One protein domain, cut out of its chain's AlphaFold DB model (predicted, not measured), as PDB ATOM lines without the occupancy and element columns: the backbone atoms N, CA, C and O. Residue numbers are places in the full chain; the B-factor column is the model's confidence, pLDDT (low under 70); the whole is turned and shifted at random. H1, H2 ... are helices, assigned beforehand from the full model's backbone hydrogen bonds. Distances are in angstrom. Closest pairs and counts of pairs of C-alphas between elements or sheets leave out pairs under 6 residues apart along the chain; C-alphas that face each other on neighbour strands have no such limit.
ATOM      1  N   PHE A   4     -13.012 -28.203  -7.036       81.19
ATOM      2  CA  PHE A   4     -13.568 -26.929  -6.584       81.19
ATOM      3  C   PHE A   4     -14.934 -26.621  -7.217       81.19
ATOM      4  O   PHE A   4     -15.893 -26.321  -6.517       81.19
ATOM      5  N   VAL A   5     -15.073 -26.784  -8.535       80.25
ATOM      6  CA  VAL A   5     -16.348 -26.517  -9.218       80.25
ATOM      7  C   VAL A   5     -17.427 -27.493  -8.745       80.25
ATOM      8  O   VAL A   5     -18.564 -27.092  -8.566       80.25
ATOM      9  N   GLN A   6     -17.085 -28.755  -8.471       78.69
ATOM     10  CA  GLN A   6     -18.060 -29.751  -8.009       78.69
ATOM     11  C   GLN A   6     -18.559 -29.495  -6.580       78.69
ATOM     12  O   GLN A   6     -19.723 -29.762  -6.302       78.69
ATOM     13  N   GLN A   7     -17.708 -28.983  -5.685       82.94
ATOM     14  CA  GLN A   7     -18.093 -28.690  -4.297       82.94
ATOM     15  C   GLN A   7     -18.924 -27.409  -4.161       82.94
ATOM     16  O   GLN A   7     -19.784 -27.338  -3.289       82.94
ATOM     17  N   TYR A   8     -18.679 -26.412  -5.016       81.44
ATOM     18  CA  TYR A   8     -19.275 -25.079  -4.877       81.44
ATOM     19  C   TYR A   8     -20.289 -24.723  -5.973       81.44
ATOM     20  O   TYR A   8     -20.961 -23.693  -5.869       81.44
ATOM     21  N   ALA A   9     -20.437 -25.536  -7.024       79.94
ATOM     22  CA  ALA A   9     -21.462 -25.298  -8.032       79.94
ATOM     23  C   ALA A   9     -22.859 -25.448  -7.426       79.94
ATOM     24  O   ALA A   9     -23.199 -26.451  -6.795       79.94
ATOM     25  N   ARG A  10     -23.710 -24.454  -7.680       78.31
ATOM     26  CA  ARG A  10     -25.131 -24.547  -7.358       78.31
ATOM     27  C   ARG A  10     -25.796 -25.540  -8.306       78.31
ATOM     28  O   ARG A  10     -25.516 -25.555  -9.504       78.31
ATOM     29  N   LYS A  11     -26.703 -26.360  -7.772       76.94
ATOM     30  CA  LYS A  11     -27.521 -27.266  -8.587       76.94
ATOM     31  C   LYS A  11     -28.412 -26.424  -9.500       76.94
ATOM     32  O   LYS A  11     -29.297 -25.730  -9.004       76.94
ATOM     33  N   ALA A  12     -28.185 -26.500 -10.810       72.25
ATOM     34  CA  ALA A  12     -29.032 -25.828 -11.788       72.25
ATOM     35  C   ALA A  12     -30.476 -26.342 -11.656       72.25
ATOM     36  O   ALA A  12     -30.727 -27.550 -11.720       72.25
ATOM     37  N   ARG A  13     -31.426 -25.429 -11.441       71.75
ATOM     38  CA  ARG A  13     -32.861 -25.725 -11.401       71.75
ATOM     39  C   ARG A  13     -33.486 -25.154 -12.669       71.75
ATOM     40  O   ARG A  13     -33.699 -23.952 -12.762       71.75
ATOM     41  N   LYS A  14     -33.756 -26.028 -13.642       68.62
ATOM     42  CA  LYS A  14     -34.299 -25.653 -14.954       68.62
ATOM     43  C   LYS A  14     -35.592 -24.844 -14.795       68.62
ATOM     44  O   LYS A  14     -36.573 -25.365 -14.272       68.62
ATOM     45  N   GLY A  15     -35.586 -23.604 -15.271       67.69
ATOM     46  CA  GLY A  15     -36.733 -22.692 -15.272       67.69
ATOM     47  C   GLY A  15     -37.007 -21.981 -13.943       67.69
ATOM     48  O   GLY A  15     -37.954 -21.206 -13.875       67.69
ATOM     49  N   LEU A  16     -36.200 -22.231 -12.907       67.25
ATOM     50  CA  LEU A  16     -36.292 -21.572 -11.598       67.25
ATOM     51  C   LEU A  16     -35.053 -20.729 -11.287       67.25
ATOM     52  O   LEU A  16     -35.081 -19.932 -10.350       67.25
ATOM     53  N   ASP A  17     -33.959 -20.915 -12.030       75.69
ATOM     54  CA  ASP A  17     -32.805 -20.042 -11.889       75.69
ATOM     55  C   ASP A  17     -33.161 -18.647 -12.431       75.69
ATOM     56  O   ASP A  17     -33.683 -18.539 -13.545       75.69
ATOM     57  N   PRO A  18     -32.886 -17.562 -11.688       75.00
ATOM     58  CA  PRO A  18     -33.104 -16.203 -12.176       75.00
ATOM     59  C   PRO A  18     -32.453 -15.921 -13.537       75.00
ATOM     60  O   PRO A  18     -32.935 -15.059 -14.270       75.00
ATOM     61  N   ASN A  19     -31.396 -16.652 -13.898       74.25
ATOM     62  CA  ASN A  19     -30.704 -16.505 -15.175       74.25
ATOM     63  C   ASN A  19     -31.317 -17.339 -16.311       74.25
ATOM     64  O   ASN A  19     -30.935 -17.152 -17.462       74.25
ATOM     65  N   ASP A  20     -32.309 -18.190 -16.035       74.56
ATOM     66  CA  ASP A  20     -33.080 -18.903 -17.064       74.56
ATOM     67  C   ASP A  20     -34.163 -18.013 -17.710       74.56
ATOM     68  O   ASP A  20     -34.971 -18.487 -18.519       74.56
ATOM     69  N   ARG A  21     -34.200 -16.714 -17.374       78.50
ATOM     70  CA  ARG A  21     -35.110 -15.729 -17.974       78.50
ATOM     71  C   ARG A  21     -34.896 -15.668 -19.483       78.50
ATOM     72  O   ARG A  21     -33.931 -15.092 -19.982       78.50
ATOM     73  N   LYS A  22     -35.837 -16.245 -20.225       83.25
ATOM     74  CA  LYS A  22     -35.873 -16.133 -21.681       83.25
ATOM     75  C   LYS A  22     -36.470 -14.795 -22.080       83.25
ATOM     76  O   LYS A  22     -37.460 -14.348 -21.510       83.25
ATOM     77  N   TYR A  23     -35.888 -14.197 -23.110       84.81
ATOM     78  CA  TYR A  23     -36.457 -13.015 -23.734       84.81
ATOM     79  C   TYR A  23     -37.761 -13.374 -24.458       84.81
ATOM     80  O   TYR A  23     -37.745 -14.138 -25.428       84.81
ATOM     81  N   ASP A  24     -38.888 -12.833 -23.996       89.00
ATOM     82  CA  ASP A  24     -40.185 -13.047 -24.635       89.00
ATOM     83  C   ASP A  24     -40.451 -11.984 -25.714       89.00
ATOM     84  O   ASP A  24     -40.808 -10.837 -25.440       89.00
ATOM     85  N   ARG A  25     -40.328 -12.399 -26.980       93.62
ATOM     86  CA  ARG A  25     -40.624 -11.572 -28.162       93.62
ATOM     87  C   ARG A  25     -42.085 -11.122 -28.230       93.62
ATOM     88  O   ARG A  25     -42.377 -10.072 -28.802       93.62
ATOM     89  N   LYS A  26     -43.020 -11.897 -27.671       92.94
ATOM     90  CA  LYS A  26     -44.437 -11.513 -27.632       92.94
ATOM     91  C   LYS A  26     -44.645 -10.366 -26.653       92.94
ATOM     92  O   LYS A  26     -45.383  -9.437 -26.972       92.94
ATOM     93  N   LEU A  27     -43.982 -10.423 -25.497       90.56
ATOM     94  CA  LEU A  27     -43.996  -9.344 -24.513       90.56
ATOM     95  C   LEU A  27     -43.387  -8.063 -25.096       90.56
ATOM     96  O   LEU A  27     -44.026  -7.016 -25.038       90.56
ATOM     97  N   GLU A  28     -42.226  -8.163 -25.752       93.19
ATOM     98  CA  GLU A  28     -41.599  -7.041 -26.473       93.19
ATOM     99  C   GLU A  28     -42.576  -6.393 -27.465       93.19
ATOM    100  O   GLU A  28     -42.750  -5.174 -27.477       93.19
ATOM    101  N   GLY A  29     -43.239  -7.205 -28.294       94.38
ATOM    102  CA  GLY A  29     -44.188  -6.713 -29.289       94.38
ATOM    103  C   GLY A  29     -45.374  -5.969 -28.673       94.38
ATOM    104  O   GLY A  29     -45.828  -4.977 -29.238       94.38
ATOM    105  N   LYS A  30     -45.859  -6.413 -27.509       92.81
ATOM    106  CA  LYS A  30     -46.911  -5.711 -26.760       92.81
ATOM    107  C   LYS A  30     -46.407  -4.377 -26.212       92.81
ATOM    108  O   LYS A  30     -47.061  -3.365 -26.434       92.81
ATOM    109  N   MET A  31     -45.230  -4.365 -25.583       91.12
ATOM    110  CA  MET A  31     -44.620  -3.146 -25.039       91.12
ATOM    111  C   MET A  31     -44.383  -2.090 -26.124       91.12
ATOM    112  O   MET A  31     -44.696  -0.924 -25.925       91.12
ATOM    113  N   LYS A  32     -43.906  -2.500 -27.305       92.44
ATOM    114  CA  LYS A  32     -43.655  -1.592 -28.440       92.44
ATOM    115  C   LYS A  32     -44.913  -0.981 -29.053       92.44
ATOM    116  O   LYS A  32     -44.825   0.055 -29.699       92.44
ATOM    117  N   ARG A  33     -46.062  -1.646 -28.919       94.88
ATOM    118  CA  ARG A  33     -47.353  -1.151 -29.429       94.88
ATOM    119  C   ARG A  33     -48.061  -0.235 -28.436       94.88
ATOM    120  O   ARG A  33     -49.044   0.396 -28.809       94.88
ATOM    121  N   LEU A  34     -47.605  -0.205 -27.187       93.19
ATOM    122  CA  LEU A  34     -48.205   0.606 -26.145       93.19
ATOM    123  C   LEU A  34     -47.855   2.087 -26.354       93.19
ATOM    124  O   LEU A  34     -46.748   2.421 -26.780       93.19
ATOM    125  N   ALA A  35     -48.793   2.979 -26.033       94.06
ATOM    126  CA  ALA A  35     -48.518   4.410 -26.027       94.06
ATOM    127  C   ALA A  35     -47.471   4.746 -24.944       94.06
ATOM    128  O   ALA A  35     -47.544   4.181 -23.850       94.06
ATOM    129  N   PRO A  36     -46.543   5.689 -25.188       90.75
ATOM    130  CA  PRO A  36     -45.504   6.034 -24.217       90.75
ATOM    131  C   PRO A  36     -46.049   6.457 -22.846       90.75
ATOM    132  O   PRO A  36     -45.495   6.058 -21.828       90.75
ATOM    133  N   ALA A  37     -47.158   7.207 -22.815       90.75
ATOM    134  CA  ALA A  37     -47.808   7.629 -21.572       90.75
ATOM    135  C   ALA A  37     -48.329   6.431 -20.760       90.75
ATOM    136  O   ALA A  37     -48.006   6.307 -19.585       90.75
ATOM    137  N   ALA A  38     -49.027   5.500 -21.417       87.69
ATOM    138  CA  ALA A  38     -49.514   4.273 -20.789       87.69
ATOM    139  C   ALA A  38     -48.364   3.367 -20.309       87.69
ATOM    140  O   ALA A  38     -48.500   2.659 -19.316       87.69
ATOM    141  N   LEU A  39     -47.214   3.378 -20.998       89.75
ATOM    142  CA  LEU A  39     -46.045   2.595 -20.580       89.75
ATOM    143  C   LEU A  39     -45.411   3.224 -19.344       89.75
ATOM    144  O   LEU A  39     -44.999   2.511 -18.437       89.75
ATOM    145  N   SER A  40     -45.336   4.554 -19.330       89.44
ATOM    146  CA  SER A  40     -44.832   5.317 -18.196       89.44
ATOM    147  C   SER A  40     -45.693   5.104 -16.957       89.44
ATOM    148  O   SER A  40     -45.137   4.920 -15.887       89.44
ATOM    149  N   GLU A  41     -47.016   5.091 -17.102       90.50
ATOM    150  CA  GLU A  41     -47.967   4.809 -16.021       90.50
ATOM    151  C   GLU A  41     -47.797   3.382 -15.479       90.50
ATOM    152  O   GLU A  41     -47.622   3.192 -14.279       90.50
ATOM    153  N   LEU A  42     -47.703   2.384 -16.366       88.31
ATOM    154  CA  LEU A  42     -47.465   0.989 -15.983       88.31
ATOM    155  C   LEU A  42     -46.131   0.786 -15.240       88.31
ATOM    156  O   LEU A  42     -46.041  -0.051 -14.345       88.31
ATOM    157  N   LEU A  43     -45.079   1.510 -15.635       87.81
ATOM    158  CA  LEU A  43     -43.756   1.437 -15.005       87.81
ATOM    159  C   LEU A  43     -43.643   2.286 -13.736       87.81
ATOM    160  O   LEU A  43     -42.784   1.997 -12.906       87.81
ATOM    161  N   ALA A  44     -44.462   3.331 -13.609       89.12
ATOM    162  CA  ALA A  44     -44.461   4.220 -12.456       89.12
ATOM    163  C   ALA A  44     -44.982   3.537 -11.190       89.12
ATOM    164  O   ALA A  44     -44.707   4.056 -10.115       89.12
TER     165      ALA A  44
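Overview. This is residues 4 to 44 of the 57 residues of an uncharacterized protein of Massilia sp. CF038 (UniProt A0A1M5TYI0). Two short helices, H2 and H3, make a loose corner at one end of an extended model, and a long strip of chain with no named element, residues 9 to 24, leads from H2 to the small helix H1 at the other end. There is no closed core. The printed part has 41 residues with three named helices, in the order H1, H2, H3, and no named strand; its class is all helix. The whole is extended, with a radius of gyration of the C-alphas of 17.5 A, and the C-alphas span 51 by 21 by 13 A, a rod.

Arrangement. H2, residues 25 to 33, and H3, residues 36 to 44, are close but not clearly touching, with 1 pair of C-alphas within 8 A. Their closest C-alphas are those of Met 31 and Leu 39, 7.4 A apart. The two helices run opposite ways at a steep tilt of 61 degrees, and their centres are 14.0 A apart. H1, residues 4 to 8, is apart from H2. H1 is also apart from H3. In H1, H2 and H3 every O i to N i+4 pair is within hydrogen-bond range.

Along the chain. H2 runs from Arg 25, with its C-alpha at (-40.624, -11.572, -28.162), to Arg 33, 12.5 A from first to last C-alpha. H3 runs from Pro 36 to Ala 44 over 11.9 A and ends with C-alpha 44 at (-44.461, 4.220, -12.456). H1 runs from Phe 4, with its C-alpha at (-13.568, -26.929, -6.584), to Tyr 8 over 6.2 A.

Size, cuts and confidence. The two C-alphas farthest apart, those of Phe 4 and Ala 37, are 50.9 A apart. The printed part has no cut. The link from H1 to H2 is long, with 16 residues, and the link from H2 to H3 is tight, with 2. Residues 4 to 11, of which 4 to 8 belong to H1, stand free. The mean pLDDT of the printed part is 84.1, and residues 14 to 16 are under 70.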